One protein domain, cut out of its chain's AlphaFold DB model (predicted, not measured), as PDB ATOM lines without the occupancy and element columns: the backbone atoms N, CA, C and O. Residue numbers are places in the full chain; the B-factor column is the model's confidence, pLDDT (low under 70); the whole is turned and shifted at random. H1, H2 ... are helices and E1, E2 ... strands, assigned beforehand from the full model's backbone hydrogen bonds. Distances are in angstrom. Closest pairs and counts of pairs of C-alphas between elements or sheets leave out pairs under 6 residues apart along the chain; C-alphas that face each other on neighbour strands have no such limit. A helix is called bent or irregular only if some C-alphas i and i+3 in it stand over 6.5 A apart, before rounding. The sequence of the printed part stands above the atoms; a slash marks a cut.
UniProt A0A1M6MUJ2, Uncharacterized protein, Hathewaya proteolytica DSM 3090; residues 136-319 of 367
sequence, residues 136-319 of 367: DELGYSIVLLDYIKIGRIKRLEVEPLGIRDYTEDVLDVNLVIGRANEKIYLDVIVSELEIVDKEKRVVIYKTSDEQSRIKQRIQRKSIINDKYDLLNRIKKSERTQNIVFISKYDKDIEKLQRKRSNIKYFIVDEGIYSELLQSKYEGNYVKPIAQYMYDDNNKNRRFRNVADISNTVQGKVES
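Overview. This is residues 136 to 319 of the 367 residues of an uncharacterized protein of Hathewaya proteolytica DSM 3090 (UniProt A0A1M6MUJ2). A strongly twisted sheet of five strands forms the core, between the long helix H1 alongside it and the helices H4 and H5, which pack over E2. H2 packs beside E5, H3 grazes the sheet, and residues 206 to 212, of which 207 to 212 belong to H1, stick out. The printed part has 184 residues, with five named helices and five named strands in the order E1 E2 E3 H1 E4 H2 E5 H3 H4 H5. The sheet, E3 E2 E1 E4 E5, is mixed, and the class is mixed, helices and strands. The whole is compact, with a radius of gyration of the C-alphas of 17.2 A and spans of 53 by 37 by 30 A.

Along the chain. E1, residues 141 to 154, begins at C-alpha 141 at (246.658, 218.972, 135.179), measures 36.8 A and bends by 63 degrees at residue 151. E2, residues 170 to 179, measures 28.7 A, and E3, residues 183 to 191, 25.3 A. E4 is residues 243 to 247 and E5 residues 264 to 267. H1, residues 207 to 238, measures 46.7 A from C-alpha 207 at (251.635, 172.681, 135.228); it has a kink of 30 degrees near residue 214 and is irregular, with C-alphas 208 and 211 7.7 A apart. H2 is residues 251 to 259, H3 residues 270 to 279, and H4 residues 289 to 293. H5, residues 306 to 319, measures 20.2 A and ends at C-alpha 319 at (265.363, 216.589, 116.279).

Arrangement. E1, E2 and E3 form a meander, each strand the antiparallel neighbour of the one before; N 148 and O 175 are 2.8 A apart, N 185 and O 178 2.7 A. E1 and E4 are parallel, with N 246 and O 143 2.8 A apart, and E4 and E5 are parallel, with N 266 and O 245 2.8 A apart. E3, H1, E4 is a split strand-helix-strand unit, two strands running the same way with E2 and E1 between them, and E4, H2, E5 is an unsplit one; both crossovers are right-handed. H1 is on the sheet, at the sheet's level; its closest C-alphas to E3 are Ile 223 and Ser 191, 6.8 A. With residues 224 to 228 alone H1 touches H2, only just about perpendicular at 70.1 degrees; the closest C-alphas are Ile 224 and Asp 252, 5.8 A. H5 is over E2 at a height over the sheet of 9.6 A, slantwise to the strands at 35 degrees on the local plane, and H4 is over E2 at 8.4 A. H5 touches H4 with residues 316 to 319 alone; the closest C-alphas are Lys 316 and Met 293, 5.7 A. Every O i to N i+4 pair is within hydrogen-bond range in H2, H4 and H5, against 26 of 28 in H1 and 4 of 6 in H3.

Size, cuts and confidence. The two C-alphas farthest apart are those of Glu 137 and Ser 208, 54.3 A. The printed part has no cut; the links E1 to E2, E3 to H1 and H4 to H5 are long. The pLDDT is under 70 at residues 199 to 210, 254, 256 to 263 and 275 to 287.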
ATOM      1  N   ASP A 136     240.105 220.239 132.957       72.75
ATOM      2  CA  ASP A 136     240.998 221.401 132.891       72.75
ATOM      3  C   ASP A 136     240.367 222.648 133.544       72.75
ATOM      4  O   ASP A 136     241.002 223.287 134.380       72.75
ATOM      5  N   GLU A 137     239.085 222.930 133.272       75.44
ATOM      6  CA  GLU A 137     238.312 224.005 133.926       75.44
ATOM      7  C   GLU A 137     238.231 223.831 135.452       75.44
ATOM      8  O   GLU A 137     238.280 224.799 136.207       75.44
ATOM      9  N   LEU A 138     238.165 222.583 135.923       75.12
ATOM     10  CA  LEU A 138     238.204 222.224 137.344       75.12
ATOM     11  C   LEU A 138     239.627 222.269 137.941       75.12
ATOM     12  O   LEU A 138     239.824 221.875 139.096       75.12
ATOM     13  N   GLY A 139     240.626 222.725 137.179       76.81
ATOM     14  CA  GLY A 139     242.007 222.901 137.620       76.81
ATOM     15  C   GLY A 139     242.818 221.605 137.671       76.81
ATOM     16  O   GLY A 139     243.762 221.495 138.463       76.81
ATOM     17  N   TYR A 140     242.445 220.590 136.885       80.12
ATOM     18  CA  TYR A 140     243.226 219.364 136.772       80.12
ATOM     19  C   TYR A 140     244.334 219.491 135.732       80.12
ATOM     20  O   TYR A 140     244.074 219.746 134.563       80.12
ATOM     21  N   SER A 141     245.566 219.177 136.131       80.94
ATOM     22  CA  SER A 141     246.658 218.972 135.179       80.94
ATOM     23  C   SER A 141     246.473 217.624 134.482       80.94
ATOM     24  O   SER A 141     246.424 216.567 135.119       80.94
ATOM     25  N   ILE A 142     246.331 217.661 133.163       83.56
ATOM     26  CA  ILE A 142     246.189 216.472 132.327       83.56
ATOM     27  C   ILE A 142     247.561 216.092 131.774       83.56
ATOM     28  O   ILE A 142     248.256 216.915 131.182       83.56
ATOM     29  N   VAL A 143     247.941 214.827 131.960       86.44
ATOM     30  CA  VAL A 143     249.221 214.275 131.508       86.44
ATOM     31  C   VAL A 143     248.978 213.064 130.615       86.44
ATOM     32  O   VAL A 143     248.522 212.021 131.083       86.44
ATOM     33  N   LEU A 144     249.316 213.178 129.332       86.88
ATOM     34  CA  LEU A 144     249.282 212.054 128.391       86.88
ATOM     35  C   LEU A 144     250.564 211.224 128.528       86.88
ATOM     36  O   LEU A 144     251.642 211.800 128.643       86.88
ATOM     37  N   LEU A 145     250.472 209.896 128.520       88.69
ATOM     38  CA  LEU A 145     251.617 209.008 128.729       88.69
ATOM     39  C   LEU A 145     251.852 208.098 127.533       88.69
ATOM     40  O   LEU A 145     250.996 207.292 127.173       88.69
ATOM     41  N   ASP A 146     253.062 208.161 126.992       88.69
ATOM     42  CA  ASP A 146     253.515 207.300 125.910       88.69
ATOM     43  C   ASP A 146     254.716 206.467 126.354       88.69
ATOM     44  O   ASP A 146     255.664 206.984 126.941       88.69
ATOM     45  N   TYR A 147     254.685 205.176 126.031       89.62
ATOM     46  CA  TYR A 147     255.800 204.255 126.231       89.62
ATOM     47  C   TYR A 147     256.329 203.825 124.862       89.62
ATOM     48  O   TYR A 147     255.626 203.157 124.102       89.62
ATOM     49  N   ILE A 148     257.560 204.215 124.538       89.56
ATOM     50  CA  ILE A 148     258.176 203.982 123.230       89.56
ATOM     51  C   ILE A 148     259.423 203.130 123.415       89.56
ATOM     52  O   ILE A 148     260.401 203.565 124.015       89.56
ATOM     53  N   LYS A 149     259.429 201.926 122.847       91.06
ATOM     54  CA  LYS A 149     260.638 201.102 122.795       91.06
ATOM     55  C   LYS A 149     261.662 201.740 121.855       91.06
ATOM     56  O   LYS A 149     261.395 201.879 120.665       91.06
ATOM     57  N   ILE A 150     262.830 202.094 122.385       91.12
ATOM     58  CA  ILE A 150     263.907 202.772 121.643       91.12
ATOM     59  C   ILE A 150     265.138 201.892 121.404       91.12
ATOM     60  O   ILE A 150     266.067 202.324 120.727       91.12
ATOM     61  N   GLY A 151     265.156 200.678 121.957       92.50
ATOM     62  CA  GLY A 151     266.212 199.704 121.715       92.50
ATOM     63  C   GLY A 151     266.293 198.644 122.804       92.50
ATOM     64  O   GLY A 151     265.310 198.355 123.492       92.50
ATOM     65  N   ARG A 152     267.476 198.047 122.937       94.06
ATOM     66  CA  ARG A 152     267.809 197.009 123.913       94.06
ATOM     67  C   ARG A 152     269.211 197.221 124.464       94.06
ATOM     68  O   ARG A 152     270.085 197.690 123.738       94.06
ATOM     69  N   ILE A 153     269.439 196.817 125.703       94.50
ATOM     70  CA  ILE A 153     270.734 196.908 126.380       94.50
ATOM     71  C   ILE A 153     271.058 195.581 127.072       94.50
ATOM     72  O   ILE A 153     270.151 194.843 127.460       94.50
ATOM     73  N   LYS A 154     272.346 195.244 127.189       94.62
ATOM     74  CA  LYS A 154     272.767 194.080 127.975       94.62
ATOM     75  C   LYS A 154     272.612 194.376 129.460       94.62
ATOM     76  O   LYS A 154     272.969 195.463 129.901       94.62
ATOM     77  N   ARG A 155     272.167 193.390 130.232       93.75
ATOM     78  CA  ARG A 155     271.998 193.483 131.685       93.75
ATOM     79  C   ARG A 155     273.233 194.025 132.405       93.75
ATOM     80  O   ARG A 155     273.098 194.930 133.219       93.75
ATOM     81  N   LEU A 156     274.410 193.506 132.058       92.75
ATOM     82  CA  LEU A 156     275.694 193.882 132.664       92.75
ATOM     83  C   LEU A 156     275.988 195.390 132.585       92.75
ATOM     84  O   LEU A 156     276.694 195.918 133.432       92.75
ATOM     85  N   GLU A 157     275.428 196.096 131.600       92.62
ATOM     86  CA  GLU A 157     275.611 197.545 131.443       92.62
ATOM     87  C   GLU A 157     274.700 198.363 132.370       92.62
ATOM     88  O   GLU A 157     274.907 199.558 132.555       92.62
ATOM     89  N   VAL A 158     273.659 197.735 132.922       90.75
ATOM     90  CA  VAL A 158     272.627 198.382 133.745       90.75
ATOM     91  C   VAL A 158     272.717 197.974 135.211       90.75
ATOM     92  O   VAL A 158     272.302 198.736 136.079       90.75
ATOM     93  N   GLU A 159     273.273 196.794 135.495       87.38
ATOM     94  CA  GLU A 159     273.551 196.306 136.852       87.38
ATOM     95  C   GLU A 159     274.313 197.316 137.727       87.38
ATOM     96  O   GLU A 159     273.890 197.514 138.868       87.38
ATOM     97  N   PRO A 160     275.349 198.031 137.232       88.00
ATOM     98  CA  PRO A 160     276.073 199.011 138.043       88.00
ATOM     99  C   PRO A 160     275.211 200.173 138.546       88.00
ATOM    100  O   PRO A 160     275.572 200.810 139.531       88.00
ATOM    101  N   LEU A 161     274.069 200.450 137.901       85.00
ATOM    102  CA  LEU A 161     273.136 201.487 138.351       85.00
ATOM    103  C   LEU A 161     272.349 201.065 139.603       85.00
ATOM    104  O   LEU A 161     271.661 201.893 140.192       85.00
ATOM    105  N   GLY A 162     272.388 199.784 139.995       82.62
ATOM    106  CA  GLY A 162     271.727 199.286 141.206       82.62
ATOM    107  C   GLY A 162     270.204 199.464 141.214       82.62
ATOM    108  O   GLY A 162     269.588 199.458 142.275       82.62
ATOM    109  N   ILE A 163     269.586 199.653 140.041       81.06
ATOM    110  CA  ILE A 163     268.154 199.972 139.919       81.06
ATOM    111  C   ILE A 163     267.295 198.778 140.337       81.06
ATOM    112  O   ILE A 163     266.298 198.946 141.039       81.06
ATOM    113  N   ARG A 164     267.661 197.578 139.876       82.62
ATOM    114  CA  ARG A 164     267.042 196.302 140.252       82.62
ATOM    115  C   ARG A 164     267.894 195.122 139.798       82.62
ATOM    116  O   ARG A 164     268.680 195.250 138.860       82.62
ATOM    117  N   ASP A 165     267.624 193.963 140.384       84.44
ATOM    118  CA  ASP A 165     268.191 192.696 139.936       84.44
ATOM    119  C   ASP A 165     267.421 192.176 138.722       84.44
ATOM    120  O   ASP A 165     266.241 191.819 138.801       84.44
ATOM    121  N   TYR A 166     268.091 192.155 137.575       88.12
ATOM    122  CA  TYR A 166     267.532 191.642 136.331       88.12
ATOM    123  C   TYR A 166     267.916 190.176 136.123       88.12
ATOM    124  O   TYR A 166     269.036 189.741 136.400       88.12
ATOM    125  N   THR A 167     266.988 189.408 135.569       87.25
ATOM    126  CA  THR A 167     267.176 187.969 135.331       87.25
ATOM    127  C   THR A 167     267.484 187.621 133.879       87.25
ATOM    128  O   THR A 167     268.041 186.557 133.631       87.25
ATOM    129  N   GLU A 168     267.133 188.494 132.932       88.50
ATOM    130  CA  GLU A 168     267.431 188.316 131.506       88.50
ATOM    131  C   GLU A 168     268.716 189.046 131.116       88.50
ATOM    132  O   GLU A 168     268.949 190.167 131.566       88.50
ATOM    133  N   ASP A 169     269.508 188.454 130.220       90.62
ATOM    134  CA  ASP A 169     270.768 189.042 129.738       90.62
ATOM    135  C   ASP A 169     270.566 190.275 128.850       90.62
ATOM    136  O   ASP A 169     271.463 191.110 128.719       90.62
ATOM    137  N   VAL A 170     269.404 190.384 128.204       92.44
ATOM    138  CA  VAL A 170     269.059 191.484 127.301       92.44
ATOM    139  C   VAL A 170     267.735 192.078 127.729       92.44
ATOM    140  O   VAL A 170     266.738 191.377 127.876       92.44
ATOM    141  N   LEU A 171     267.735 193.394 127.874       93.19
ATOM    142  CA  LEU A 171     266.628 194.161 128.406       93.19
ATOM    143  C   LEU A 171     266.132 195.145 127.355       93.19
ATOM    144  O   LEU A 171     266.925 195.743 126.625       93.19
ATOM    145  N   ASP A 172     264.822 195.330 127.285       93.44
ATOM    146  CA  ASP A 172     264.202 196.347 126.453       93.44
ATOM    147  C   ASP A 172     264.366 197.722 127.097       93.44
ATOM    148  O   ASP A 172     264.121 197.891 128.288       93.44
ATOM    149  N   VAL A 173     264.742 198.717 126.297       93.19
ATOM    150  CA  VAL A 173     264.860 200.112 126.726       93.19
ATOM    151  C   VAL A 173     263.665 200.882 126.183       93.19
ATOM    152  O   VAL A 173     263.494 201.004 124.965       93.19
ATOM    153  N   ASN A 174     262.837 201.405 127.085       93.00
ATOM    154  CA  ASN A 174     261.629 202.143 126.742       93.00
ATOM    155  C   ASN A 174     261.753 203.594 127.208       93.00
ATOM    156  O   ASN A 174     261.873 203.849 128.403       93.00
ATOM    157  N   LEU A 175     261.689 204.531 126.264       92.25
ATOM    158  CA  LEU A 175     261.524 205.951 126.539       92.25
ATOM    159  C   LEU A 175     260.075 206.200 126.945       92.25
ATOM    160  O   LEU A 175     259.148 205.880 126.195       92.25
ATOM    161  N   VAL A 176     259.887 206.781 128.121       92.44
ATOM    162  CA  VAL A 176     258.583 207.195 128.614       92.44
ATOM    163  C   VAL A 176     258.445 208.698 128.463       92.44
ATOM    164  O   VAL A 176     259.321 209.451 128.886       92.44
ATOM    165  N   ILE A 177     257.340 209.124 127.856       89.44
ATOM    166  CA  ILE A 177     257.054 210.528 127.577       89.44
ATOM    167  C   ILE A 177     255.740 210.895 128.262       89.44
ATOM    168  O   ILE A 177     254.674 210.429 127.863       89.44
ATOM    169  N   GLY A 178     255.816 211.731 129.296       88.44
ATOM    170  CA  GLY A 178     254.657 212.331 129.951       88.44
ATOM    171  C   GLY A 178     254.420 213.744 129.433       88.44
ATOM    172  O   GLY A 178     255.250 214.621 129.626       88.44
ATOM    173  N   ARG A 179     253.297 214.000 128.775       83.50
ATOM    174  CA  ARG A 179     253.018 215.275 128.109       83.50
ATOM    175  C   ARG A 179     251.951 216.021 128.886       83.50
ATOM    176  O   ARG A 179     250.791 215.622 128.870       83.50
ATOM    177  N   ALA A 180     252.371 217.075 129.569       80.00
ATOM    178  CA  ALA A 180     251.499 218.020 130.249       80.00
ATOM    179  C   ALA A 180     251.295 219.279 129.388       80.00
ATOM    180  O   ALA A 180     251.836 219.399 128.279       80.00
ATOM    181  N   ASN A 181     250.526 220.237 129.912       72.38
ATOM    182  CA  ASN A 181     250.253 221.507 129.235       72.38
ATOM    183  C   ASN A 181     251.547 222.285 128.935       72.38
ATOM    184  O   ASN A 181     251.811 222.645 127.791       72.38
ATOM    185  N   GLU A 182     252.410 222.446 129.939       71.31
ATOM    186  CA  GLU A 182     253.630 223.267 129.843       71.31
ATOM    187  C   GLU A 182     254.928 222.452 129.860       71.31
ATOM    188  O   GLU A 182     256.005 222.979 129.592       71.31
ATOM    189  N   LYS A 183     254.855 221.162 130.201       79.06
ATOM    190  CA  LYS A 183     256.036 220.324 130.438       79.06
ATOM    191  C   LYS A 183     255.970 219.018 129.669       79.06
ATOM    192  O   LYS A 183     254.907 218.416 129.518       79.06
ATOM    193  N   ILE A 184     257.137 218.562 129.235       83.44
ATOM    194  CA  ILE A 184     257.350 217.220 128.706       83.44
ATOM    195  C   ILE A 184     258.284 216.490 129.660       83.44
ATOM    196  O   ILE A 184     259.437 216.860 129.840       83.44
ATOM    197  N   TYR A 185     257.767 215.442 130.270       86.38
ATOM    198  CA  TYR A 185     258.465 214.561 131.181       86.38
ATOM    199  C   TYR A 185     259.126 213.429 130.418       86.38
ATOM    200  O   TYR A 185     258.448 212.732 129.666       86.38
ATOM    201  N   LEU A 186     260.424 213.237 130.633       89.44
ATOM    202  CA  LEU A 186     261.190 212.146 130.041       89.44
ATOM    203  C   LEU A 186     261.726 211.219 131.131       89.44
ATOM    204  O   LEU A 186     262.270 211.675 132.138       89.44
ATOM    205  N   ASP A 187     261.576 209.919 130.913       91.38
ATOM    206  CA  ASP A 187     262.126 208.856 131.755       91.38
ATOM    207  C   ASP A 187     262.491 207.653 130.874       91.38
ATOM    208  O   ASP A 187     262.029 207.537 129.739       91.38
ATOM    209  N   VAL A 188     263.298 206.738 131.395       91.56
ATOM    210  CA  VAL A 188     263.616 205.467 130.750       91.56
ATOM    211  C   VAL A 188     263.282 204.335 131.707       91.56
ATOM    212  O   VAL A 188     263.775 204.278 132.832       91.56
ATOM    213  N   ILE A 189     262.470 203.397 131.225       92.69
ATOM    214  CA  ILE A 189     262.206 202.137 131.916       92.69
ATOM    215  C   ILE A 189     262.866 201.015 131.125       92.69
ATOM    216  O   ILE A 189     262.573 200.792 129.945       92.69
ATOM    217  N   VAL A 190     263.742 200.291 131.815       93.19
ATOM    218  CA  VAL A 190     264.380 199.085 131.301       93.19
ATOM    219  C   VAL A 190     263.583 197.872 131.778       93.19
ATOM    220  O   VAL A 190     263.242 197.762 132.959       93.19
ATOM    221  N   SER A 191     263.221 196.964 130.872       92.19
ATOM    222  CA  SER A 191     262.318 195.856 131.194       92.19
ATOM    223  C   SER A 191     262.698 194.530 130.535       92.19
ATOM    224  O   SER A 191     263.186 194.488 129.414       92.19
ATOM    225  N   GLU A 192     262.445 193.425 131.241       89.50
ATOM    226  CA  GLU A 192     262.631 192.057 130.718       89.50
ATOM    227  C   GLU A 192     261.447 191.617 129.841       89.50
ATOM    228  O   GLU A 192     261.570 190.723 129.014       89.50
ATOM    229  N   LEU A 193     260.291 192.264 130.018       88.19
ATOM    230  CA  LEU A 193     259.065 192.043 129.254       88.19
ATOM    231  C   LEU A 193     258.663 193.328 128.526       88.19
ATOM    232  O   LEU A 193     259.106 194.421 128.890       88.19
ATOM    233  N   GLU A 194     257.771 193.211 127.542       87.44
ATOM    234  CA  GLU A 194     257.186 194.375 126.873       87.44
ATOM    235  C   GLU A 194     256.514 195.292 127.898       87.44
ATOM    236  O   GLU A 194     255.719 194.843 128.726       87.44
ATOM    237  N   ILE A 195     256.828 196.588 127.866       86.69
ATOM    238  CA  ILE A 195     256.352 197.509 128.897       86.69
ATOM    239  C   ILE A 195     254.828 197.667 128.865       86.69
ATOM    240  O   ILE A 195     254.206 197.679 129.921       86.69
ATOM    241  N   VAL A 196     254.194 197.696 127.692       84.19
ATOM    242  CA  VAL A 196     252.730 197.792 127.550       84.19
ATOM    243  C   VAL A 196     252.127 196.388 127.446       84.19
ATOM    244  O   VAL A 196     252.425 195.670 126.500       84.19
ATOM    245  N   ASP A 197     251.263 195.994 128.392       80.12
ATOM    246  CA  ASP A 197     250.539 194.711 128.307       80.12
ATOM    247  C   ASP A 197     249.223 194.909 127.561       80.12
ATOM    248  O   ASP A 197     248.241 195.430 128.101       80.12
ATOM    249  N   LYS A 198     249.248 194.492 126.291       71.19
ATOM    250  CA  LYS A 198     248.101 194.503 125.381       71.19
ATOM    251  C   LYS A 198     247.321 193.186 125.380       71.19
ATOM    252  O   LYS A 198     246.293 193.103 124.704       71.19
ATOM    253  N   GLU A 199     247.783 192.138 126.065       61.09
ATOM    254  CA  GLU A 199     247.166 190.818 125.945       61.09
ATOM    255  C   GLU A 199     245.768 190.848 126.548       61.09
ATOM    256  O   GLU A 199     245.632 190.936 127.753       61.09
ATOM    257  N   LYS A 200     244.688 190.711 125.770       46.22
ATOM    258  CA  LYS A 200     243.323 190.617 126.335       46.22
ATOM    259  C   LYS A 200     243.010 189.252 126.969       46.22
ATOM    260  O   LYS A 200     242.061 189.155 127.742       46.22
ATOM    261  N   ARG A 201     243.780 188.197 126.682       39.19
ATOM    262  CA  ARG A 201     243.362 186.803 126.922       39.19
ATOM    263  C   ARG A 201     243.859 186.235 128.251       39.19
ATOM    264  O   ARG A 201     244.961 186.523 128.699       39.19
ATOM    265  N   VAL A 202     243.020 185.409 128.876       39.66
ATOM    266  CA  VAL A 202     243.434 184.488 129.940       39.66
ATOM    267  C   VAL A 202     244.278 183.414 129.267       39.66
ATOM    268  O   VAL A 202     243.747 182.584 128.532       39.66
ATOM    269  N   VAL A 203     245.591 183.459 129.463       44.16
ATOM    270  CA  VAL A 203     246.473 182.405 128.971       44.16
ATOM    271  C   VAL A 203     246.376 181.236 129.954       44.16
ATOM    272  O   VAL A 203     246.750 181.344 131.123       44.16
ATOM    273  N   ILE A 204     245.793 180.126 129.502       40.75
ATOM    274  CA  ILE A 204     245.784 178.863 130.242       40.75
ATOM    275  C   ILE A 204     247.120 178.186 129.930       40.75
ATOM    276  O   ILE A 204     247.405 177.887 128.776       40.75
ATOM    277  N   TYR A 205     247.938 177.964 130.956       45.41
ATOM    278  CA  TYR A 205     249.233 177.274 130.820       45.41
ATOM    279  C   TYR A 205     249.216 175.931 131.559       45.41
ATOM    280  O   TYR A 205     248.437 175.763 132.507       45.41
ATOM    281  N   LYS A 206     250.091 175.008 131.147       47.72
ATOM    282  CA  LYS A 206     250.250 173.679 131.756       47.72
ATOM    283  C   LYS A 206     251.068 173.769 133.054       47.72
ATOM    284  O   LYS A 206     251.781 174.740 133.287       47.72
ATOM    285  N   THR A 207     250.969 172.753 133.910       52.09
ATOM    286  CA  THR A 207     251.635 172.681 135.228       52.09
ATOM    287  C   THR A 207     253.169 172.735 135.140       52.09
ATOM    288  O   THR A 207     253.822 173.227 136.050       52.09
ATOM    289  N   SER A 208     253.758 172.319 134.013       54.03
ATOM    290  CA  SER A 208     255.199 172.433 133.726       54.03
ATOM    291  C   SER A 208     255.699 173.875 133.567       54.03
ATOM    292  O   SER A 208     256.901 174.113 133.623       54.03
ATOM    293  N   ASP A 209     254.795 174.843 133.396       65.50
ATOM    294  CA  ASP A 209     255.128 176.247 133.130       65.50
ATOM    295  C   ASP A 209     255.118 177.106 134.408       65.50
ATOM    296  O   ASP A 209     255.160 178.337 134.351       65.50
ATOM    297  N   GLU A 210     255.019 176.486 135.588       68.50
ATOM    298  CA  GLU A 210     254.780 177.189 136.851       68.50
ATOM    299  C   GLU A 210     255.955 178.076 137.288       68.50
ATOM    300  O   GLU A 210     255.745 179.227 137.675       68.50
ATOM    301  N   GLN A 211     257.198 177.613 137.131       72.25
ATOM    302  CA  GLN A 211     258.382 178.437 137.409       72.25
ATOM    303  C   GLN A 211     258.481 179.633 136.450       72.25
ATOM    304  O   GLN A 211     258.702 180.766 136.885       72.25
ATOM    305  N   SER A 212     258.221 179.412 135.157       74.31
ATOM    306  CA  SER A 212     258.174 180.470 134.141       74.31
ATOM    307  C   SER A 212     257.086 181.504 134.447       74.31
ATOM    308  O   SER A 212     257.320 182.706 134.328       74.31
ATOM    309  N   ARG A 213     255.916 181.067 134.932       75.94
ATOM    310  CA  ARG A 213     254.837 181.958 135.391       75.94
ATOM    311  C   ARG A 213     255.240 182.792 136.597       75.94
ATOM    312  O   ARG A 213     254.931 183.983 136.636       75.94
ATOM    313  N   ILE A 214     255.890 182.189 137.593       79.94
ATOM    314  CA  ILE A 214     256.352 182.910 138.786       79.94
ATOM    315  C   ILE A 214     257.352 183.992 138.371       79.94
ATOM    316  O   ILE A 214     257.180 185.151 138.758       79.94
ATOM    317  N   LYS A 215     258.318 183.647 137.512       82.25
ATOM    318  CA  LYS A 215     259.300 184.588 136.957       82.25
ATOM    319  C   LYS A 215     258.622 185.747 136.220       82.25
ATOM    320  O   LYS A 215     258.829 186.901 136.590       82.25
ATOM    321  N   GLN A 216     257.724 185.458 135.276       82.81
ATOM    322  CA  GLN A 216     256.970 186.489 134.551       82.81
ATOM    323  C   GLN A 216     256.132 187.369 135.485       82.81
ATOM    324  O   GLN A 216     256.059 188.584 135.309       82.81
ATOM    325  N   ARG A 217     255.510 186.789 136.518       84.38
ATOM    326  CA  ARG A 217     254.711 187.536 137.498       84.38
ATOM    327  C   ARG A 217     255.569 188.491 138.329       84.38
ATOM    328  O   ARG A 217     255.109 189.596 138.621       84.38
ATOM    329  N   ILE A 218     256.780 188.079 138.708       85.88
ATOM    330  CA  ILE A 218     257.751 188.930 139.409       85.88
ATOM    331  C   ILE A 218     258.208 190.062 138.483       85.88
ATOM    332  O   ILE A 218     258.050 191.226 138.845       85.88
ATOM    333  N   GLN A 219     258.647 189.741 137.262       87.81
ATOM    334  CA  GLN A 219     259.072 190.724 136.256       87.81
ATOM    335  C   GLN A 219     257.965 191.750 135.955       87.81
ATOM    336  O   GLN A 219     258.201 192.958 135.948       87.81
ATOM    337  N   ARG A 220     256.714 191.295 135.793       88.50
ATOM    338  CA  ARG A 220     255.563 192.184 135.578       88.50
ATOM    339  C   ARG A 220     255.278 193.071 136.786       88.50
ATOM    340  O   ARG A 220     254.931 194.236 136.623       88.50
ATOM    341  N   LYS A 221     255.427 192.548 138.008       87.12
ATOM    342  CA  LYS A 221     255.276 193.343 139.236       87.12
ATOM    343  C   LYS A 221     256.321 194.462 139.305       87.12
ATOM    344  O   LYS A 221     255.965 195.557 139.732       87.12
ATOM    345  N   SER A 222     257.553 194.209 138.865       88.19
ATOM    346  CA  SER A 222     258.597 195.236 138.778       88.19
ATOM    347  C   SER A 222     258.215 196.342 137.792       88.19
ATOM    348  O   SER A 222     258.193 197.501 138.184       88.19
ATOM    349  N   ILE A 223     257.752 195.995 136.583       89.56
ATOM    350  CA  ILE A 223     257.267 196.980 135.590       89.56
ATOM    351  C   ILE A 223     256.118 197.836 136.151       89.56
ATOM    352  O   ILE A 223     256.088 199.052 135.973       89.56
ATOM    353  N   ILE A 224     255.170 197.211 136.857       88.62
ATOM    354  CA  ILE A 224     254.061 197.908 137.525       88.62
ATOM    355  C   ILE A 224     254.582 198.929 138.551       88.62
ATOM    356  O   ILE A 224     254.037 200.030 138.650       88.62
ATOM    357  N   ASN A 225     255.608 198.572 139.328       88.44
ATOM    358  CA  ASN A 225     256.218 199.482 140.293       88.44
ATOM    359  C   ASN A 225     256.954 200.631 139.593       88.44
ATOM    360  O   ASN A 225     256.688 201.777 139.940       88.44
ATOM    361  N   ASP A 226     257.757 200.347 138.562       89.12
ATOM    362  CA  ASP A 226     258.489 201.363 137.792       89.12
ATOM    363  C   ASP A 226     257.528 202.413 137.207       89.12
ATOM    364  O   ASP A 226     257.738 203.621 137.348       89.12
ATOM    365  N   LYS A 227     256.404 201.962 136.629       89.44
ATOM    366  CA  LYS A 227     255.332 202.850 136.153       89.44
ATOM    367  C   LYS A 227     254.741 203.683 137.285       89.44
ATOM    368  O   LYS A 227     254.553 204.881 137.127       89.44
ATOM    369  N   TYR A 228     254.428 203.084 138.431       88.00
ATOM    370  CA  TYR A 228     253.870 203.833 139.557       88.00
ATOM    371  C   TYR A 228     254.834 204.895 140.097       88.00
ATOM    372  O   TYR A 228     254.410 206.008 140.418       88.00
ATOM    373  N   ASP A 229     256.120 204.566 140.184       87.81
ATOM    374  CA  ASP A 229     257.146 205.479 140.672       87.81
ATOM    375  C   ASP A 229     257.339 206.648 139.708       87.81
ATOM    376  O   ASP A 229     257.353 207.797 140.154       87.81
ATOM    377  N   LEU A 230     257.334 206.391 138.396       89.44
ATOM    378  CA  LEU A 230     257.254 207.428 137.366       89.44
ATOM    379  C   LEU A 230     256.061 208.370 137.600       89.44
ATOM    380  O   LEU A 230     256.244 209.588 137.670       89.44
ATOM    381  N   LEU A 231     254.845 207.831 137.749       88.31
ATOM    382  CA  LEU A 231     253.641 208.649 137.951       88.31
ATOM    383  C   LEU A 231     253.751 209.509 139.216       88.31
ATOM    384  O   LEU A 231     253.358 210.677 139.213       88.31
ATOM    385  N   ASN A 232     254.329 208.972 140.295       87.19
ATOM    386  CA  ASN A 232     254.589 209.743 141.510       87.19
ATOM    387  C   ASN A 232     255.625 210.842 141.302       87.19
ATOM    388  O   ASN A 232     255.457 211.931 141.850       87.19
ATOM    389  N   ARG A 233     256.697 210.581 140.548       87.00
ATOM    390  CA  ARG A 233     257.714 211.596 140.258       87.00
ATOM    391  C   ARG A 233     257.137 212.729 139.409       87.00
ATOM    392  O   ARG A 233     257.333 213.893 139.762       87.00
ATOM    393  N   ILE A 234     256.340 212.413 138.383       87.31
ATOM    394  CA  ILE A 234     255.592 213.420 137.612       87.31
ATOM    395  C   ILE A 234     254.660 214.202 138.541       87.31
ATOM    396  O   ILE A 234     254.673 215.432 138.539       87.31
ATOM    397  N   LYS A 235     253.919 213.510 139.415       86.38
ATOM    398  CA  LYS A 235     253.010 214.156 140.367       86.38
ATOM    399  C   LYS A 235     253.714 215.124 141.317       86.38
ATOM    400  O   LYS A 235     253.235 216.234 141.535       86.38
ATOM    401  N   LYS A 236     254.868 214.731 141.856       85.00
ATOM    402  CA  LYS A 236     255.716 215.607 142.680       85.00
ATOM    403  C   LYS A 236     256.227 216.806 141.875       85.00
ATOM    404  O   LYS A 236     256.257 217.918 142.393       85.00
ATOM    405  N   SER A 237     256.597 216.591 140.613       82.38
ATOM    406  CA  SER A 237     257.107 217.634 139.717       82.38
ATOM    407  C   SER A 237     256.066 218.694 139.336       82.38
ATOM    408  O   SER A 237     256.396 219.878 139.266       82.38
ATOM    409  N   GLU A 238     254.824 218.281 139.097       80.75
ATOM    410  CA  GLU A 238     253.701 219.171 138.781       80.75
ATOM    411  C   GLU A 238     253.270 220.029 139.981       80.75
ATOM    412  O   GLU A 238     252.571 221.020 139.805       80.75
ATOM    413  N   ARG A 239     253.696 219.682 141.208       78.38
ATOM    414  CA  ARG A 239     253.338 220.374 142.464       78.38
ATOM    415  C   ARG A 239     251.821 220.511 142.694       78.38
ATOM    416  O   ARG A 239     251.393 221.341 143.488       78.38
ATOM    417  N   THR A 240     251.009 219.662 142.063       73.44
ATOM    418  CA  THR A 240     249.549 219.623 142.234       73.44
ATOM    419  C   THR A 240     249.065 218.220 142.606       73.44
ATOM    420  O   THR A 240     249.628 217.199 142.211       73.44
ATOM    421  N   GLN A 241     247.999 218.155 143.408       70.31
ATOM    422  CA  GLN A 241     247.314 216.900 143.743       70.31
ATOM    423  C   GLN A 241     246.233 216.530 142.715       70.31
ATOM    424  O   GLN A 241     245.782 215.380 142.678       70.31
ATOM    425  N   ASN A 242     245.832 217.481 141.869       80.19
ATOM    426  CA  ASN A 242     244.805 217.311 140.848       80.19
ATOM    427  C   ASN A 242     245.457 217.013 139.505       80.19
ATOM    428  O   ASN A 242     245.472 217.847 138.615       80.19
ATOM    429  N   ILE A 243     246.015 215.812 139.381       81.81
ATOM    430  CA  ILE A 243     246.596 215.336 138.125       81.81
ATOM    431  C   ILE A 243     245.794 214.151 137.639       81.81
ATOM    432  O   ILE A 243     245.491 213.252 138.428       81.81
ATOM    433  N   VAL A 244     245.484 214.158 136.351       83.56
ATOM    434  CA  VAL A 244     244.863 213.057 135.635       83.56
ATOM    435  C   VAL A 244     245.829 212.579 134.566       83.56
ATOM    436  O   VAL A 244     246.240 213.332 133.691       83.56
ATOM    437  N   PHE A 245     246.178 211.303 134.638       84.25
ATOM    438  CA  PHE A 245     246.998 210.650 133.632       84.25
ATOM    439  C   PHE A 245     246.114 209.974 132.583       84.25
ATOM    440  O   PHE A 245     245.105 209.366 132.933       84.25
ATOM    441  N   ILE A 246     246.477 210.050 131.308       83.56
ATOM    442  CA  ILE A 246     245.727 209.427 130.212       83.56
ATOM    443  C   ILE A 246     246.692 208.618 129.348       83.56
ATOM    444  O   ILE A 246     247.777 209.089 129.021       83.56
ATOM    445  N   SER A 247     246.302 207.406 128.962       82.62
ATOM    446  CA  SER A 247     247.072 206.553 128.046       82.62
ATOM    447  C   SER A 247     246.156 205.693 127.187       82.62
ATOM    448  O   SER A 247     244.966 205.540 127.466       82.62
ATOM    449  N   LYS A 248     246.752 205.066 126.174       79.44
ATOM    450  CA  LYS A 248     246.189 203.901 125.486       79.44
ATOM    451  C   LYS A 248     246.164 202.675 126.415       79.44
ATOM    452  O   LYS A 248     246.792 202.676 127.477       79.44
ATOM    453  N   TYR A 249     245.450 201.630 125.987       73.62
ATOM    454  CA  TYR A 249     245.263 200.374 126.724       73.62
ATOM    455  C   TYR A 249     246.561 199.784 127.301       73.62
ATOM    456  O   TYR A 249     247.510 199.518 126.563       73.62
ATOM    457  N   ASP A 250     246.553 199.538 128.616       76.75
ATOM    458  CA  ASP A 250     247.638 198.904 129.370       76.75
ATOM    459  C   ASP A 250     247.090 198.232 130.646       76.75
ATOM    460  O   ASP A 250     246.702 198.900 131.614       76.75
ATOM    461  N   LYS A 251     247.079 196.893 130.670       76.38
ATOM    462  CA  LYS A 251     246.552 196.100 131.800       76.38
ATOM    463  C   LYS A 251     247.252 196.352 133.131       76.38
ATOM    464  O   LYS A 251     246.659 196.153 134.197       76.38
ATOM    465  N   ASP A 252     248.519 196.749 133.113       79.81
ATOM    466  CA  ASP A 252     249.229 197.065 134.353       79.81
ATOM    467  C   ASP A 252     248.645 198.274 135.048       79.81
ATOM    468  O   ASP A 252     248.560 198.311 136.278       79.81
ATOM    469  N   ILE A 253     248.234 199.258 134.257       72.88
ATOM    470  CA  ILE A 253     247.678 200.478 134.799       72.88
ATOM    471  C   ILE A 253     246.309 200.205 135.420       72.88
ATOM    472  O   ILE A 253     246.039 200.695 136.517       72.88
ATOM    473  N   GLU A 254     245.485 199.345 134.817       67.88
ATOM    474  CA  GLU A 254     244.234 198.890 135.442       67.88
ATOM    475  C   GLU A 254     244.494 198.271 136.831       67.88
ATOM    476  O   GLU A 254     243.784 198.546 137.805       67.88
ATOM    477  N   LYS A 255     245.559 197.464 136.962       71.06
ATOM    478  CA  LYS A 255     245.968 196.882 138.252       71.06
ATOM    479  C   LYS A 255     246.453 197.946 139.240       71.06
ATOM    480  O   LYS A 255     246.134 197.837 140.429       71.06
ATOM    481  N   LEU A 256     247.199 198.957 138.784       69.94
ATOM    482  CA  LEU A 256     247.632 200.084 139.621       69.94
ATOM    483  C   LEU A 256     246.441 200.868 140.159       69.94
ATOM    484  O   LEU A 256     246.370 201.095 141.365       69.94
ATOM    485  N   GLN A 257     245.476 201.201 139.303       62.06
ATOM    486  CA  GLN A 257     244.269 201.930 139.692       62.06
ATOM    487  C   GLN A 257     243.471 201.202 140.782       62.06
ATOM    488  O   GLN A 257     242.964 201.840 141.705       62.06
ATOM    489  N   ARG A 258     243.384 199.866 140.709       63.97
ATOM    490  CA  ARG A 258     242.693 199.043 141.718       63.97
ATOM    491  C   ARG A 258     243.411 199.014 143.069       63.97
ATOM    492  O   ARG A 258     242.746 198.934 144.098       63.97
ATOM    493  N   LYS A 259     244.748 199.036 143.081       63.88
ATOM    494  CA  LYS A 259     245.559 198.852 144.301       63.88
ATOM    495  C   LYS A 259     246.047 200.151 144.941       63.88
ATOM    496  O   LYS A 259     246.330 200.152 146.133       63.88
ATOM    497  N   ARG A 260     246.201 201.233 144.172       66.31
ATOM    498  CA  ARG A 260     246.841 202.486 144.606       66.31
ATOM    499  C   ARG A 260     245.994 203.690 144.163       66.31
ATOM    500  O   ARG A 260     246.202 204.279 143.108       66.31
ATOM    501  N   SER A 261     244.993 204.032 144.978       59.25
ATOM    502  CA  SER A 261     243.882 204.955 144.653       59.25
ATOM    503  C   SER A 261     244.238 206.453 144.613       59.25
ATOM    504  O   SER A 261     243.403 207.290 144.253       59.25
ATOM    505  N   ASN A 262     245.468 206.810 144.980       66.88
ATOM    506  CA  ASN A 262     245.961 208.187 145.082       66.88
ATOM    507  C   ASN A 262     246.361 208.815 143.732       66.88
ATOM    508  O   ASN A 262     246.650 210.018 143.689       66.88
ATOM    509  N   ILE A 263     246.375 208.026 142.653       69.38
ATOM    510  CA  ILE A 263     246.653 208.474 141.285       69.38
ATOM    511  C   ILE A 263     245.367 208.366 140.455       69.38
ATOM    512  O   ILE A 263     244.658 207.358 140.513       69.38
ATOM    513  N   LYS A 264     245.021 209.433 139.729       74.88
ATOM    514  CA  LYS A 264     243.836 209.494 138.862       74.88
ATOM    515  C   LYS A 264     244.295 209.198 137.434       74.88
ATOM    516  O   LYS A 264     245.248 209.821 136.974       74.88
ATOM    517  N   TYR A 265     243.684 208.221 136.773       74.12
ATOM    518  CA  TYR A 265     244.166 207.719 135.488       74.12
ATOM    519  C   TYR A 265     242.997 207.260 134.611       74.12
ATOM    520  O   TYR A 265     242.079 206.632 135.131       74.12
ATOM    521  N   PHE A 266     243.061 207.513 133.303       73.94
ATOM    522  CA  PHE A 266     242.103 207.036 132.307       73.94
ATOM    523  C   PHE A 266     242.790 206.278 131.173       73.94
ATOM    524  O   PHE A 266     243.885 206.628 130.734       73.94
ATOM    525  N   ILE A 267     242.113 205.236 130.702       73.12
ATOM    526  CA  ILE A 267     242.481 204.506 129.494       73.12
ATOM    527  C   ILE A 267     241.472 204.892 128.421       73.12
ATOM    528  O   ILE A 267     240.269 204.797 128.659       73.12
ATOM    529  N   VAL A 268     241.964 205.330 127.267       71.06
ATOM    530  CA  VAL A 268     241.134 205.744 126.130       71.06
ATOM    531  C   VAL A 268     241.522 204.976 124.868       71.06
ATOM    532  O   VAL A 268     242.645 204.472 124.748       71.06
ATOM    533  N   ASP A 269     240.584 204.882 123.929       70.25
ATOM    534  CA  ASP A 269     240.820 204.282 122.618       70.25
ATOM    535  C   ASP A 269     241.830 205.085 121.791       70.25
ATOM    536  O   ASP A 269     242.026 206.287 121.977       70.25
ATOM    537  N   GLU A 270     242.482 204.409 120.844       72.06
ATOM    538  CA  GLU A 270     243.574 204.986 120.057       72.06
ATOM    539  C   GLU A 270     243.147 206.180 119.193       72.06
ATOM    540  O   GLU A 270     243.934 207.118 119.061       72.06
ATOM    541  N   GLY A 271     241.922 206.180 118.653       70.38
ATOM    542  CA  GLY A 271     241.384 207.308 117.881       70.38
ATOM    543  C   GLY A 271     241.300 208.580 118.726       70.38
ATOM    544  O   GLY A 271     241.948 209.575 118.411       70.38
ATOM    545  N   ILE A 272     240.626 208.487 119.877       70.56
ATOM    546  CA  ILE A 272     240.491 209.590 120.838       70.56
ATOM    547  C   ILE A 272     241.863 210.038 121.347       70.56
ATOM    548  O   ILE A 272     242.179 211.226 121.381       70.56
ATOM    549  N   TYR A 273     242.719 209.080 121.715       75.44
ATOM    550  CA  TYR A 273     244.066 209.389 122.175       75.44
ATOM    551  C   TYR A 273     244.861 210.173 121.131       75.44
ATOM    552  O   TYR A 273     245.627 211.048 121.514       75.44
ATOM    553  N   SER A 274     244.687 209.860 119.840       70.88
ATOM    554  CA  SER A 274     245.413 210.479 118.724       70.88
ATOM    555  C   SER A 274     244.982 211.921 118.450       70.88
ATOM    556  O   SER A 274     245.820 212.768 118.149       70.88
ATOM    557  N   GLU A 275     243.700 212.219 118.610       66.94
ATOM    558  CA  GLU A 275     243.142 213.569 118.478       66.94
ATOM    559  C   GLU A 275     243.523 214.470 119.665       66.94
ATOM    560  O   GLU A 275     243.881 215.632 119.460       66.94
ATOM    561  N   LEU A 276     243.589 213.925 120.893       68.44
ATOM    562  CA  LEU A 276     244.145 214.644 122.053       68.44
ATOM    563  C   LEU A 276     245.586 215.117 121.823       68.44
ATOM    564  O   LEU A 276     246.013 216.098 122.430       68.44
ATOM    565  N   LEU A 277     246.338 214.446 120.944       60.31
ATOM    566  CA  LEU A 277     247.695 214.854 120.578       60.31
ATOM    567  C   LEU A 277     247.712 216.166 119.782       60.31
ATOM    568  O   LEU A 277     248.678 216.915 119.898       60.31
ATOM    569  N   GLN A 278     246.682 216.430 118.972       51.59
ATOM    570  CA  GLN A 278     246.694 217.480 117.949       51.59
ATOM    571  C   GLN A 278     246.186 218.830 118.474       51.59
ATOM    572  O   GLN A 278     246.839 219.849 118.281       51.59
ATOM    573  N   SER A 279     245.055 218.869 119.178       50.66
ATOM    574  CA  SER A 279     244.327 220.133 119.395       50.66
ATOM    575  C   SER A 279     244.818 220.988 120.571       50.66
ATOM    576  O   SER A 279     244.784 222.213 120.483       50.66
ATOM    577  N   LYS A 280     245.299 220.381 121.670       50.84
ATOM    578  CA  LYS A 280     245.614 221.118 122.918       50.84
ATOM    579  C   LYS A 280     247.105 221.256 123.232       50.84
ATOM    580  O   LYS A 280     247.504 222.196 123.911       50.84
ATOM    581  N   TYR A 281     247.935 220.323 122.761       50.75
ATOM    582  CA  TYR A 281     249.317 220.185 123.239       50.75
ATOM    583  C   TYR A 281     250.385 220.450 122.180       50.75
ATOM    584  O   TYR A 281     251.509 220.790 122.552       50.75
ATOM    585  N   GLU A 282     250.081 220.263 120.895       54.50
ATOM    586  CA  GLU A 282     251.086 220.326 119.821       54.50
ATOM    587  C   GLU A 282     250.638 221.172 118.614       54.50
ATOM    588  O   GLU A 282     251.463 221.531 117.775       54.50
ATOM    589  N   GLY A 283     249.367 221.599 118.594       52.06
ATOM    590  CA  GLY A 283     248.764 222.413 117.542       52.06
ATOM    591  C   GLY A 283     248.279 221.573 116.358       52.06
ATOM    592  O   GLY A 283     248.811 220.502 116.072       52.06
ATOM    593  N   ASN A 284     247.288 222.087 115.624       53.00
ATOM    594  CA  ASN A 284     246.542 221.345 114.593       53.00
ATOM    595  C   ASN A 284     247.379 220.830 113.404       53.00
ATOM    596  O   ASN A 284     246.858 220.103 112.563       53.00
ATOM    597  N   TYR A 285     248.655 221.207 113.304       55.62
ATOM    598  CA  TYR A 285     249.470 220.975 112.111       55.62
ATOM    599  C   TYR A 285     250.845 220.343 112.376       55.62
ATOM    600  O   TYR A 285     251.629 220.162 111.443       55.62
ATOM    601  N   VAL A 286     251.165 219.994 113.627       60.66
ATOM    602  CA  VAL A 286     252.446 219.369 114.002       60.66
ATOM    603  C   VAL A 286     252.210 217.903 114.363       60.66
ATOM    604  O   VAL A 286     251.193 217.557 114.964       60.66
ATOM    605  N   LYS A 287     253.140 217.010 113.991       66.12
ATOM    606  CA  LYS A 287     253.052 215.611 114.432       66.12
ATOM    607  C   LYS A 287     253.240 215.531 115.956       66.12
ATOM    608  O   LYS A 287     254.046 216.279 116.494       66.12
ATOM    609  N   PRO A 288     252.599 214.575 116.637       70.56
ATOM    610  CA  PRO A 288     252.835 214.323 118.051       70.56
ATOM    611  C   PRO A 288     254.322 214.083 118.365       70.56
ATOM    612  O   PRO A 288     254.996 213.366 117.621       70.56
ATOM    613  N   ILE A 289     254.836 214.563 119.499       75.25
ATOM    614  CA  ILE A 289     256.225 214.341 119.929       75.25
ATOM    615  C   ILE A 289     256.510 212.850 120.040       75.25
ATOM    616  O   ILE A 289     257.567 212.394 119.616       75.25
ATOM    617  N   ALA A 290     255.532 212.067 120.497       76.19
ATOM    618  CA  ALA A 290     255.618 210.616 120.514       76.19
ATOM    619  C   ALA A 290     255.902 210.041 119.112       76.19
ATOM    620  O   ALA A 290     256.718 209.137 118.988       76.19
ATOM    621  N   GLN A 291     255.317 210.600 118.047       76.00
ATOM    622  CA  GLN A 291     255.608 210.181 116.670       76.00
ATOM    623  C   GLN A 291     256.982 210.649 116.183       76.00
ATOM    624  O   GLN A 291     257.626 209.927 115.432       76.00
ATOM    625  N   TYR A 292     257.458 211.826 116.599       73.44
ATOM    626  CA  TYR A 292     258.831 212.255 116.291       73.44
ATOM    627  C   TYR A 292     259.887 211.402 117.001       73.44
ATOM    628  O   TYR A 292     260.988 211.216 116.485       73.44
ATOM    629  N   MET A 293     259.546 210.898 118.184       77.19
ATOM    630  CA  MET A 293     260.400 210.058 119.020       77.19
ATOM    631  C   MET A 293     260.329 208.583 118.609       77.19
ATOM    632  O   MET A 293     261.286 207.837 118.839       77.19
ATOM    633  N   TYR A 294     259.232 208.163 117.977       80.25
ATOM    634  CA  TYR A 294     259.050 206.823 117.441       80.25
ATOM    635  C   TYR A 294     259.911 206.598 116.195       80.25
ATOM    636  O   TYR A 294     259.946 207.418 115.283       80.25
ATOM    637  N   ASP A 295     260.615 205.470 116.161       77.38
ATOM    638  CA  ASP A 295     261.393 205.045 115.003       77.38
ATOM    639  C   ASP A 295     261.470 203.515 114.975       77.38
ATOM    640  O   ASP A 295     262.122 202.902 115.827       77.38
ATOM    641  N   ASP A 296     260.798 202.909 113.994       74.94
ATOM    642  CA  ASP A 296     260.741 201.455 113.810       74.94
ATOM    643  C   ASP A 296     262.130 200.827 113.670       74.94
ATOM    644  O   ASP A 296     262.384 199.749 114.215       74.94
ATOM    645  N   ASN A 297     263.064 201.530 113.020       73.69
ATOM    646  CA  ASN A 297     264.426 201.038 112.812       73.69
ATOM    647  C   ASN A 297     265.214 200.975 114.126       73.69
ATOM    648  O   ASN A 297     266.133 200.171 114.275       73.69
ATOM    649  N   ASN A 298     264.826 201.786 115.112       72.75
ATOM    650  CA  ASN A 298     265.474 201.833 116.417       72.75
ATOM    651  C   ASN A 298     264.886 200.830 117.423       72.75
ATOM    652  O   ASN A 298     265.529 200.548 118.432       72.75
ATOM    653  N   LYS A 299     263.735 200.200 117.149       71.94
ATOM    654  CA  LYS A 299     263.068 199.284 118.097       71.94
ATOM    655  C   LYS A 299     263.965 198.132 118.573       71.94
ATOM    656  O   LYS A 299     263.836 197.673 119.706       71.94
ATOM    657  N   ASN A 300     264.880 197.661 117.726       79.06
ATOM    658  CA  ASN A 300     265.839 196.597 118.051       79.06
ATOM    659  C   ASN A 300     267.298 197.077 118.082       79.06
ATOM    660  O   ASN A 300     268.211 196.247 118.090       79.06
ATOM    661  N   ARG A 301     267.530 198.397 118.116       87.50
ATOM    662  CA  ARG A 301     268.870 198.967 118.271       87.50
ATOM    663  C   ARG A 301     269.515 198.413 119.535       87.50
ATOM    664  O   ARG A 301     268.888 198.381 120.589       87.50
ATOM    665  N   ARG A 302     270.770 197.980 119.432       91.56
ATOM    666  CA  ARG A 302     271.554 197.525 120.584       91.56
ATOM    667  C   ARG A 302     272.374 198.691 121.118       91.56
ATOM    668  O   ARG A 302     273.227 199.210 120.400       91.56
ATOM    669  N   PHE A 303     272.109 199.086 122.353       93.44
ATOM    670  CA  PHE A 303     272.931 200.034 123.093       93.44
ATOM    671  C   PHE A 303     274.135 199.306 123.679       93.44
ATOM    672  O   PHE A 303     273.991 198.193 124.196       93.44
ATOM    673  N   ARG A 304     275.324 199.907 123.555       91.81
ATOM    674  CA  ARG A 304     276.553 199.332 124.110       91.81
ATOM    675  C   ARG A 304     276.684 199.649 125.588       91.81
ATOM    676  O   ARG A 304     277.213 198.821 126.303       91.81
ATOM    677  N   ASN A 305     276.199 200.814 126.009       91.06
ATOM    678  CA  ASN A 305     276.220 201.290 127.387       91.06
ATOM    679  C   ASN A 305     275.053 202.268 127.632       91.06
ATOM    680  O   ASN A 305     274.280 202.591 126.725       91.06
ATOM    681  N   VAL A 306     274.935 202.754 128.867       89.00
ATOM    682  CA  VAL A 306     273.900 203.717 129.281       89.00
ATOM    683  C   VAL A 306     274.055 205.079 128.589       89.00
ATOM    684  O   VAL A 306     273.054 205.717 128.264       89.00
ATOM    685  N   ALA A 307     275.282 205.516 128.286       89.44
ATOM    686  CA  ALA A 307     275.518 206.789 127.602       89.44
ATOM    687  C   ALA A 307     274.924 206.803 126.182       89.44
ATOM    688  O   ALA A 307     274.367 207.814 125.755       89.44
ATOM    689  N   ASP A 308     274.945 205.669 125.472       90.75
ATOM    690  CA  ASP A 308     274.291 205.543 124.164       90.75
ATOM    691  C   ASP A 308     272.770 205.766 124.246       90.75
ATOM    692  O   ASP A 308     272.174 206.296 123.299       90.75
ATOM    693  N   ILE A 309     272.138 205.369 125.361       90.38
ATOM    694  CA  ILE A 309     270.713 205.627 125.619       90.38
ATOM    695  C   ILE A 309     270.502 207.136 125.740       90.38
ATOM    696  O   ILE A 309     269.690 207.687 124.997       90.38
ATOM    697  N   SER A 310     271.277 207.801 126.604       88.94
ATOM    698  CA  SER A 310     271.198 209.252 126.821       88.94
ATOM    699  C   SER A 310     271.366 210.031 125.515       88.94
ATOM    700  O   SER A 310     270.497 210.819 125.151       88.94
ATOM    701  N   ASN A 311     272.416 209.726 124.744       88.56
ATOM    702  CA  ASN A 311     272.690 210.357 123.449       88.56
ATOM    703  C   ASN A 311     271.544 210.151 122.448       88.56
ATOM    704  O   ASN A 311     271.208 211.039 121.665       88.56
ATOM    705  N   THR A 312     270.918 208.971 122.467       89.44
ATOM    706  CA  THR A 312     269.778 208.673 121.593       89.44
ATOM    707  C   THR A 312     268.543 209.473 121.995       89.44
ATOM    708  O   THR A 312     267.837 209.972 121.120       89.44
ATOM    709  N   VAL A 313     268.275 209.614 123.295       87.56
ATOM    710  CA  VAL A 313     267.171 210.447 123.793       87.56
ATOM    711  C   VAL A 313     267.421 211.916 123.450       87.56
ATOM    712  O   VAL A 313     266.544 212.542 122.856       87.56
ATOM    713  N   GLN A 314     268.624 212.432 123.717       85.75
ATOM    714  CA  GLN A 314     269.028 213.799 123.380       85.75
ATOM    715  C   GLN A 314     268.850 214.092 121.888       85.75
ATOM    716  O   GLN A 314     268.131 215.022 121.528       85.75
ATOM    717  N   GLY A 315     269.390 213.249 121.003       82.62
ATOM    718  CA  GLY A 315     269.254 213.447 119.559       82.62
ATOM    719  C   GLY A 315     267.797 213.435 119.078       82.62
ATOM    720  O   GLY A 315     267.437 214.158 118.145       82.62
ATOM    721  N   LYS A 316     266.914 212.661 119.725       85.38
ATOM    722  CA  LYS A 316     265.474 212.694 119.420       85.38
ATOM    723  C   LYS A 316     264.807 213.986 119.917       85.38
ATOM    724  O   LYS A 316     263.979 214.538 119.189       85.38
ATOM    725  N   VAL A 317     265.181 214.491 121.096       82.44
ATOM    726  CA  VAL A 317     264.722 215.792 121.627       82.44
ATOM    727  C   VAL A 317     265.167 216.936 120.721       82.44
ATOM    728  O   VAL A 317     264.325 217.708 120.265       82.44
ATOM    729  N   GLU A 318     266.447 217.001 120.369       78.94
ATOM    730  CA  GLU A 318     266.996 218.018 119.465       78.94
ATOM    731  C   GLU A 318     266.322 217.978 118.086       78.94
ATOM    732  O   GLU A 318     265.951 219.016 117.533       78.94
ATOM    733  N   SER A 319     266.086 216.776 117.544       78.12
ATOM    734  CA  SER A 319     265.363 216.589 116.279       78.12
ATOM    735  C   SER A 319     263.934 217.125 116.354       78.12
ATOM    736  O   SER A 319     263.484 217.806 115.427       78.12
TER     737      SER A 319